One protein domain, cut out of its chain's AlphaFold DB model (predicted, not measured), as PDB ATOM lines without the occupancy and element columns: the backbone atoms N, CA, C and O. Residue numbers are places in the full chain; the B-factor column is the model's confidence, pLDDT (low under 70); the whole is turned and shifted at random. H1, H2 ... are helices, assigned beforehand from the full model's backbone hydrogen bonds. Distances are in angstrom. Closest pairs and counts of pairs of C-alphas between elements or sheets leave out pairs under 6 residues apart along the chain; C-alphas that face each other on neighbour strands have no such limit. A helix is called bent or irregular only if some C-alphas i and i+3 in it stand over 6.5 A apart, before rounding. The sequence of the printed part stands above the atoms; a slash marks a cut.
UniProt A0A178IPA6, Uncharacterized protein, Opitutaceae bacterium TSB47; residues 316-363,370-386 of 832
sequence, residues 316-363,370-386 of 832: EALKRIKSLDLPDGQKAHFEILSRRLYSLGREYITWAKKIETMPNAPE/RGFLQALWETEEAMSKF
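This is residues 316 to 363 and 370 to 386 of the 832 residues of an uncharacterized protein of Opitutaceae bacterium TSB47 (UniProt A0A178IPA6). One long helix, H2, makes the length of this rod; H1 and H3 pack on part of it, and its far end, with the tail after it, residues 349 to 363, sticks out free. The printed part has 65 residues with three named helices in the order H1, H2, H3, and is all helix. It is loose, with a radius of gyration of the C-alphas of 14.6 A, and spans 47 by 17 by 16 A.

H2, residues 328 to 356, is 42.8 A long and ends at C-alpha 356 (-18.168, 36.578, 3.698). It is irregular, but only just: C-alphas 329 and 332 are 7.0 A apart. H3, residues 370 to 386, is 23.8 A long. H1, residues 316 to 322, is 10.0 A long from C-alpha 316 (-35.899, 31.417, 20.015).

H2, with residues 334 to 345 alone, touches H3, opposite ways at a shallow tilt of 32 degrees; their closest C-alphas, Leu 344 and Phe 372, are 5.6 A apart. H1 and H2 form a helical hairpin at 27 degrees, closest at the C-alphas of Leu 318 and Ser 338, 6.2 A. H1 touches H3 at a steep tilt of 50 degrees, closest at the C-alphas of Ala 317 and Glu 380, 7.1 A. Every O i to N i+4 pair is within hydrogen-bond range in H1 and H3, and 23 of 25 in H2.

The farthest C-alphas, Pro 327 and Asn 360, are 47.1 A apart. Residues 364 to 369 are not printed; C-alphas 363 and 370 are 12.7 A apart across this cut. Residues 352 to 363 have pLDDT under 70.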
ATOM      1  N   GLU A 316     -35.050  30.990  18.902       92.75
ATOM      2  CA  GLU A 316     -35.899  31.417  20.015       92.75
ATOM      3  C   GLU A 316     -37.385  31.334  19.654       92.75
ATOM      4  O   GLU A 316     -38.156  30.754  20.421       92.75
ATOM      5  N   ALA A 317     -37.772  31.799  18.462       92.69
ATOM      6  CA  ALA A 317     -39.138  31.666  17.960       92.69
ATOM      7  C   ALA A 317     -39.570  30.189  17.875       92.69
ATOM      8  O   ALA A 317     -40.601  29.813  18.430       92.69
ATOM      9  N   LEU A 318     -38.746  29.313  17.289       94.50
ATOM     10  CA  LEU A 318     -39.040  27.875  17.192       94.50
ATOM     11  C   LEU A 318     -39.183  27.200  18.566       94.50
ATOM     12  O   LEU A 318     -40.059  26.355  18.757       94.50
ATOM     13  N   LYS A 319     -38.347  27.574  19.547       94.94
ATOM     14  CA  LYS A 319     -38.471  27.077  20.929       94.94
ATOM     15  C   LYS A 319     -39.790  27.509  21.566       94.94
ATOM     16  O   LYS A 319     -40.414  26.694  22.243       94.94
ATOM     17  N   ARG A 320     -40.210  28.758  21.343       93.75
ATOM     18  CA  ARG A 320     -41.478  29.288  21.858       93.75
ATOM     19  C   ARG A 320     -42.672  28.561  21.249       93.75
ATOM     20  O   ARG A 320     -43.495  28.085  22.021       93.75
ATOM     21  N   ILE A 321     -42.719  28.366  19.927       93.81
ATOM     22  CA  ILE A 321     -43.799  27.598  19.273       93.81
ATOM     23  C   ILE A 321     -43.911  26.197  19.879       93.81
ATOM     24  O   ILE A 321     -44.998  25.774  20.253       93.81
ATOM     25  N   LYS A 322     -42.782  25.497  20.047       92.94
ATOM     26  CA  LYS A 322     -42.755  24.140  20.618       92.94
ATOM     27  C   LYS A 322     -43.274  24.071  22.062       92.94
ATOM     28  O   LYS A 322     -43.641  22.994  22.521       92.94
ATOM     29  N   SER A 323     -43.270  25.191  22.786       92.88
ATOM     30  CA  SER A 323     -43.795  25.278  24.152       92.88
ATOM     31  C   SER A 323     -45.292  25.598  24.232       92.88
ATOM     32  O   SER A 323     -45.844  25.568  25.329       92.88
ATOM     33  N   LEU A 324     -45.943  25.912  23.106       90.44
ATOM     34  CA  LEU A 324     -47.375  26.198  23.060       90.44
ATOM     35  C   LEU A 324     -48.191  24.900  23.052       90.44
ATOM     36  O   LEU A 324     -47.867  23.957  22.330       90.44
ATOM     37  N   ASP A 325     -49.284  24.882  23.813       91.19
ATOM     38  CA  ASP A 325     -50.315  23.848  23.718       91.19
ATOM     39  C   ASP A 325     -51.331  24.256  22.643       91.19
ATOM     40  O   ASP A 325     -52.230  25.064  22.881       91.19
ATOM     41  N   LEU A 326     -51.101  23.797  21.412       90.12
ATOM     42  CA  LEU A 326     -51.845  24.246  20.238       90.12
ATOM     43  C   LEU A 326     -53.124  23.416  20.033       90.12
ATOM     44  O   LEU A 326     -53.034  22.186  19.989       90.12
ATOM     45  N   PRO A 327     -54.296  24.040  19.807       87.44
ATOM     46  CA  PRO A 327     -55.503  23.319  19.411       87.44
ATOM     47  C   PRO A 327     -55.362  22.754  17.989       87.44
ATOM     48  O   PRO A 327     -54.623  23.299  17.166       87.44
ATOM     49  N   ASP A 328     -56.101  21.686  17.669       80.00
ATOM     50  CA  ASP A 328     -55.971  20.966  16.389       80.00
ATOM     51  C   ASP A 328     -56.113  21.875  15.158       80.00
ATOM     52  O   ASP A 328     -55.324  21.753  14.221       80.00
ATOM     53  N   GLY A 329     -57.033  22.846  15.199       79.19
ATOM     54  CA  GLY A 329     -57.233  23.815  14.115       79.19
ATOM     55  C   GLY A 329     -56.043  24.748  13.860       79.19
ATOM     56  O   GLY A 329     -55.906  25.266  12.763       79.19
ATOM     57  N   GLN A 330     -55.145  24.936  14.832       88.44
ATOM     58  CA  GLN A 330     -54.001  25.851  14.712       88.44
ATOM     59  C   GLN A 330     -52.658  25.133  14.527       88.44
ATOM     60  O   GLN A 330     -51.694  25.742  14.052       88.44
ATOM     61  N   LYS A 331     -52.585  23.833  14.851       92.81
ATOM     62  CA  LYS A 331     -51.358  23.024  14.734       92.81
ATOM     63  C   LYS A 331     -50.751  23.089  13.335       92.81
ATOM     64  O   LYS A 331     -49.550  23.314  13.205       92.81
ATOM     65  N   ALA A 332     -51.574  22.931  12.296       94.81
ATOM     66  CA  ALA A 332     -51.098  22.918  10.915       94.81
ATOM     67  C   ALA A 332     -50.436  24.249  10.516       94.81
ATOM     68  O   ALA A 332     -49.352  24.255   9.931       94.81
ATOM     69  N   HIS A 333     -51.036  25.381  10.889       96.06
ATOM     70  CA  HIS A 333     -50.492  26.704  10.585       96.06
ATOM     71  C   HIS A 333     -49.146  26.953  11.282       96.06
ATOM     72  O   HIS A 333     -48.175  27.325  10.620       96.06
ATOM     73  N   PHE A 334     -49.047  26.690  12.591       96.25
ATOM     74  CA  PHE A 334     -47.794  26.870  13.337       96.25
ATOM     75  C   PHE A 334     -46.683  25.914  12.887       96.25
ATOM     76  O   PHE A 334     -45.516  26.310  12.841       96.25
ATOM     77  N   GLU A 335     -47.015  24.676  12.518       95.12
ATOM     78  CA  GLU A 335     -46.041  23.719  11.984       95.12
ATOM     79  C   GLU A 335     -45.499  24.185  10.619       95.12
ATOM     80  O   GLU A 335     -44.292  24.113  10.379       95.12
ATOM     81  N   ILE A 336     -46.343  24.751   9.745       95.12
ATOM     82  CA  ILE A 336     -45.890  25.351   8.479       95.12
ATOM     83  C   ILE A 336     -44.978  26.556   8.710       95.12
ATOM     84  O   ILE A 336     -43.914  26.636   8.087       95.12
ATOM     85  N   LEU A 337     -45.341  27.462   9.622       95.00
ATOM     86  CA  LEU A 337     -44.486  28.596   9.982       95.00
ATOM     87  C   LEU A 337     -43.136  28.120  10.537       95.00
ATOM     88  O   LEU A 337     -42.087  28.605  10.110       95.00
ATOM     89  N   SER A 338     -43.146  27.093  11.390       94.94
ATOM     90  CA  SER A 338     -41.935  26.479  11.947       94.94
ATOM     91  C   SER A 338     -41.034  25.893  10.859       94.94
ATOM     92  O   SER A 338     -39.837  26.189  10.813       94.94
ATOM     93  N   ARG A 339     -41.596  25.101   9.935       93.06
ATOM     94  CA  ARG A 339     -40.850  24.517   8.806       93.06
ATOM     95  C   ARG A 339     -40.265  25.592   7.904       93.06
ATOM     96  O   ARG A 339     -39.100  25.495   7.514       93.06
ATOM     97  N   ARG A 340     -41.045  26.633   7.601       91.38
ATOM     98  CA  ARG A 340     -40.603  27.735   6.744       91.38
ATOM     99  C   ARG A 340     -39.464  28.520   7.388       91.38
ATOM    100  O   ARG A 340     -38.452  28.757   6.730       91.38
ATOM    101  N   LEU A 341     -39.599  28.869   8.667       91.31
ATOM    102  CA  LEU A 341     -38.579  29.595   9.420       91.31
ATOM    103  C   LEU A 341     -37.289  28.774   9.562       91.31
ATOM    104  O   LEU A 341     -36.196  29.302   9.361       91.31
ATOM    105  N   TYR A 342     -37.408  27.473   9.830       89.44
ATOM    106  CA  TYR A 342     -36.266  26.562   9.880       89.44
ATOM    107  C   TYR A 342     -35.539  26.460   8.528       89.44
ATOM    108  O   TYR A 342     -34.311  26.562   8.475       89.44
ATOM    109  N   SER A 343     -36.286  26.294   7.429       86.69
ATOM    110  CA  SER A 343     -35.733  26.191   6.071       86.69
ATOM    111  C   SER A 343     -34.975  27.467   5.679       86.69
ATOM    112  O   SER A 343     -33.791  27.412   5.333       86.69
ATOM    113  N   LEU A 344     -35.596  28.634   5.870       85.06
ATOM    114  CA  LEU A 344     -34.983  29.932   5.572       85.06
ATOM    115  C   LEU A 344     -33.802  30.266   6.496       85.06
ATOM    116  O   LEU A 344     -32.811  30.834   6.044       85.06
ATOM    117  N   GLY A 345     -33.855  29.863   7.770       81.31
ATOM    118  CA  GLY A 345     -32.719  29.987   8.686       81.31
ATOM    119  C   GLY A 345     -31.497  29.195   8.206       81.31
ATOM    120  O   GLY A 345     -30.367  29.674   8.281       81.31
ATOM    121  N   ARG A 346     -31.693  28.004   7.626       80.31
ATOM    122  CA  ARG A 346     -30.591  27.250   7.007       80.31
ATOM    123  C   ARG A 346     -30.046  27.935   5.757       80.31
ATOM    124  O   ARG A 346     -28.828  27.951   5.574       80.31
ATOM    125  N   GLU A 347     -30.918  28.497   4.922       76.62
ATOM    126  CA  GLU A 347     -30.489  29.270   3.753       76.62
ATOM    127  C   GLU A 347     -29.665  30.494   4.153       76.62
ATOM    128  O   GLU A 347     -28.639  30.744   3.518       76.62
ATOM    129  N   TYR A 348     -30.028  31.187   5.242       76.12
ATOM    130  CA  TYR A 348     -29.211  32.265   5.807       76.12
ATOM    131  C   TYR A 348     -27.787  31.787   6.096       76.12
ATOM    132  O   TYR A 348     -26.843  32.428   5.656       76.12
ATOM    133  N   ILE A 349     -27.598  30.645   6.771       72.25
ATOM    134  CA  ILE A 349     -26.247  30.123   7.071       72.25
ATOM    135  C   ILE A 349     -25.455  29.888   5.780       72.25
ATOM    136  O   ILE A 349     -24.257  30.173   5.717       72.25
ATOM    137  N   THR A 350     -26.107  29.356   4.745       76.19
ATOM    138  CA  THR A 350     -25.478  29.133   3.439       76.19
ATOM    139  C   THR A 350     -25.095  30.450   2.762       76.19
ATOM    140  O   THR A 350     -23.975  30.569   2.262       76.19
ATOM    141  N   TRP A 351     -25.983  31.445   2.762       71.31
ATOM    142  CA  TRP A 351     -25.742  32.743   2.135       71.31
ATOM    143  C   TRP A 351     -24.773  33.625   2.920       71.31
ATOM    144  O   TRP A 351     -23.904  34.229   2.302       71.31
ATOM    145  N   ALA A 352     -24.836  33.644   4.251       66.75
ATOM    146  CA  ALA A 352     -23.914  34.379   5.114       66.75
ATOM    147  C   ALA A 352     -22.458  33.960   4.855       66.75
ATOM    148  O   ALA A 352     -21.618  34.805   4.553       66.75
ATOM    149  N   LYS A 353     -22.185  32.647   4.806       65.31
ATOM    150  CA  LYS A 353     -20.864  32.103   4.424       65.31
ATOM    151  C   LYS A 353     -20.431  32.516   3.013       65.31
ATOM    152  O   LYS A 353     -19.245  32.689   2.731       65.31
ATOM    153  N   LYS A 354     -21.389  32.652   2.093       66.12
ATOM    154  CA  LYS A 354     -21.126  33.059   0.708       66.12
ATOM    155  C   LYS A 354     -20.843  34.561   0.594       66.12
ATOM    156  O   LYS A 354     -19.994  34.947  -0.196       66.12
ATOM    157  N   ILE A 355     -21.510  35.398   1.388       64.06
ATOM    158  CA  ILE A 355     -21.294  36.852   1.439       64.06
ATOM    159  C   ILE A 355     -19.926  37.171   2.059       64.06
ATOM    160  O   ILE A 355     -19.197  37.990   1.507       64.06
ATOM    161  N   GLU A 356     -19.522  36.467   3.121       58.97
ATOM    162  CA  GLU A 356     -18.168  36.578   3.698       58.97
ATOM    163  C   GLU A 356     -17.062  36.285   2.671       58.97
ATOM    164  O   GLU A 356     -15.991  36.887   2.706       58.97
ATOM    165  N   THR A 357     -17.334  35.388   1.721       54.69
ATOM    166  CA  THR A 357     -16.400  34.995   0.652       54.69
ATOM    167  C   THR A 357     -16.593  35.782  -0.654       54.69
ATOM    168  O   THR A 357     -15.787  35.643  -1.575       54.69
ATOM    169  N   MET A 358     -17.619  36.641  -0.744       50.53
ATOM    170  CA  MET A 358     -17.950  37.475  -1.908       50.53
ATOM    171  C   MET A 358     -18.389  38.888  -1.468       50.53
ATOM    172  O   MET A 358     -19.579  39.204  -1.517       50.53
ATOM    173  N   PRO A 359     -17.451  39.783  -1.103       47.09
ATOM    174  CA  PRO A 359     -17.771  41.119  -0.582       47.09
ATOM    175  C   PRO A 359     -18.512  42.041  -1.572       47.09
ATOM    176  O   PRO A 359     -19.083  43.042  -1.154       47.09
ATOM    177  N   ASN A 360     -18.553  41.684  -2.862       44.81
ATOM    178  CA  ASN A 360     -19.282  42.399  -3.917       44.81
ATOM    179  C   ASN A 360     -20.483  41.597  -4.460       44.81
ATOM    180  O   ASN A 360     -20.858  41.771  -5.622       44.81
ATOM    181  N   ALA A 361     -21.048  40.660  -3.686       44.78
ATOM    182  CA  ALA A 361     -22.261  39.957  -4.100       44.78
ATOM    183  C   ALA A 361     -23.360  40.987  -4.444       44.78
ATOM    184  O   ALA A 361     -23.604  41.889  -3.639       44.78
ATOM    185  N   PRO A 362     -23.994  40.905  -5.629       47.12
ATOM    186  CA  PRO A 362     -24.913  41.941  -6.083       47.12
ATOM    187  C   PRO A 362     -26.072  42.115  -5.094       47.12
ATOM    188  O   PRO A 362     -26.735  41.145  -4.725       47.12
ATOM    189  N   GLU A 363     -26.324  43.366  -4.690       49.12
ATOM    190  CA  GLU A 363     -27.425  43.777  -3.799       49.12
ATOM    191  C   GLU A 363     -28.802  43.270  -4.262       49.12
ATOM    192  O   GLU A 363     -29.712  43.104  -3.455       49.12
ATOM    193  N   ARG A 370     -35.756  39.149   3.050       83.00
ATOM    194  CA  ARG A 370     -37.156  39.553   3.191       83.00
ATOM    195  C   ARG A 370     -38.068  38.357   3.402       83.00
ATOM    196  O   ARG A 370     -38.927  38.409   4.273       83.00
ATOM    197  N   GLY A 371     -37.843  37.259   2.679       86.25
ATOM    198  CA  GLY A 371     -38.561  36.007   2.908       86.25
ATOM    199  C   GLY A 371     -38.390  35.482   4.338       86.25
ATOM    200  O   GLY A 371     -39.372  35.062   4.949       86.25
ATOM    201  N   PHE A 372     -37.169  35.538   4.884       88.50
ATOM    202  CA  PHE A 372     -36.867  35.162   6.268       88.50
ATOM    203  C   PHE A 372     -37.581  36.071   7.270       88.50
ATOM    204  O   PHE A 372     -38.266  35.581   8.164       88.50
ATOM    205  N   LEU A 373     -37.466  37.387   7.097       89.50
ATOM    206  CA  LEU A 373     -38.096  38.364   7.985       89.50
ATOM    207  C   LEU A 373     -39.613  38.292   7.939       89.50
ATOM    208  O   LEU A 373     -40.253  38.422   8.973       89.50
ATOM    209  N   GLN A 374     -40.181  38.050   6.762       89.31
ATOM    210  CA  GLN A 374     -41.602  37.803   6.594       89.31
ATOM    211  C   GLN A 374     -42.036  36.578   7.410       89.31
ATOM    212  O   GLN A 374     -42.971  36.681   8.196       89.31
ATOM    213  N   ALA A 375     -41.332  35.447   7.282       91.94
ATOM    214  CA  ALA A 375     -41.652  34.230   8.030       91.94
ATOM    215  C   ALA A 375     -41.502  34.420   9.550       91.94
ATOM    216  O   ALA A 375     -42.362  33.982  10.313       91.94
ATOM    217  N   LEU A 376     -40.437  35.093   9.995       92.62
ATOM    218  CA  LEU A 376     -40.218  35.389  11.410       92.62
ATOM    219  C   LEU A 376     -41.288  36.348  11.952       92.62
ATOM    220  O   LEU A 376     -41.803  36.128  13.042       92.62
ATOM    221  N   TRP A 377     -41.666  37.371  11.182       91.06
ATOM    222  CA  TRP A 377     -42.711  38.316  11.570       91.06
ATOM    223  C   TRP A 377     -44.076  37.645  11.685       91.06
ATOM    224  O   TRP A 377     -44.733  37.799  12.707       91.06
ATOM    225  N   GLU A 378     -44.486  36.875  10.672       92.56
ATOM    226  CA  GLU A 378     -45.730  36.093  10.710       92.56
ATOM    227  C   GLU A 378     -45.772  35.183  11.943       92.56
ATOM    228  O   GLU A 378     -46.798  35.079  12.610       92.56
ATOM    229  N   THR A 379     -44.637  34.564  12.270       93.81
ATOM    230  CA  THR A 379     -44.490  33.694  13.438       93.81
ATOM    231  C   THR A 379     -44.682  34.453  14.749       93.81
ATOM    232  O   THR A 379     -45.479  34.040  15.588       93.81
ATOM    233  N   GLU A 380     -43.975  35.567  14.938       91.88
ATOM    234  CA  GLU A 380     -44.079  36.384  16.152       91.88
ATOM    235  C   GLU A 380     -45.471  37.005  16.316       91.88
ATOM    236  O   GLU A 380     -46.019  37.016  17.420       91.88
ATOM    237  N   GLU A 381     -46.082  37.462  15.222       90.50
ATOM    238  CA  GLU A 381     -47.438  38.004  15.230       90.50
ATOM    239  C   GLU A 381     -48.470  36.933  15.606       90.50
ATOM    240  O   GLU A 381     -49.291  37.161  16.498       90.50
ATOM    241  N   ALA A 382     -48.395  35.747  14.990       93.06
ATOM    242  CA  ALA A 382     -49.283  34.630  15.300       93.06
ATOM    243  C   ALA A 382     -49.135  34.173  16.760       93.06
ATOM    244  O   ALA A 382     -50.135  33.966  17.447       93.06
ATOM    245  N   MET A 383     -47.903  34.071  17.271       92.44
ATOM    246  CA  MET A 383     -47.663  33.746  18.681       92.44
ATOM    247  C   MET A 383     -48.231  34.814  19.618       92.44
ATOM    248  O   MET A 383     -48.843  34.473  20.626       92.44
ATOM    249  N   SER A 384     -48.043  36.097  19.297       91.19
ATOM    250  CA  SER A 384     -48.551  37.213  20.101       91.19
ATOM    251  C   SER A 384     -50.079  37.196  20.191       91.19
ATOM    252  O   SER A 384     -50.622  37.282  21.293       91.19
ATOM    253  N   LYS A 385     -50.774  37.015  19.059       92.12
ATOM    254  CA  LYS A 385     -52.240  36.873  19.009       92.12
ATOM    255  C   LYS A 385     -52.714  35.661  19.810       92.12
ATOM    256  O   LYS A 385     -53.544  35.805  20.703       92.12
ATOM    257  N   PHE A 386     -52.096  34.499  19.584       93.06
ATOM    258  CA  PHE A 386     -52.418  33.270  20.313       93.06
ATOM    259  C   PHE A 386     -52.278  33.437  21.834       93.06
ATOM    260  O   PHE A 386     -53.177  33.080  22.590       93.06
TER     261      PHE A 386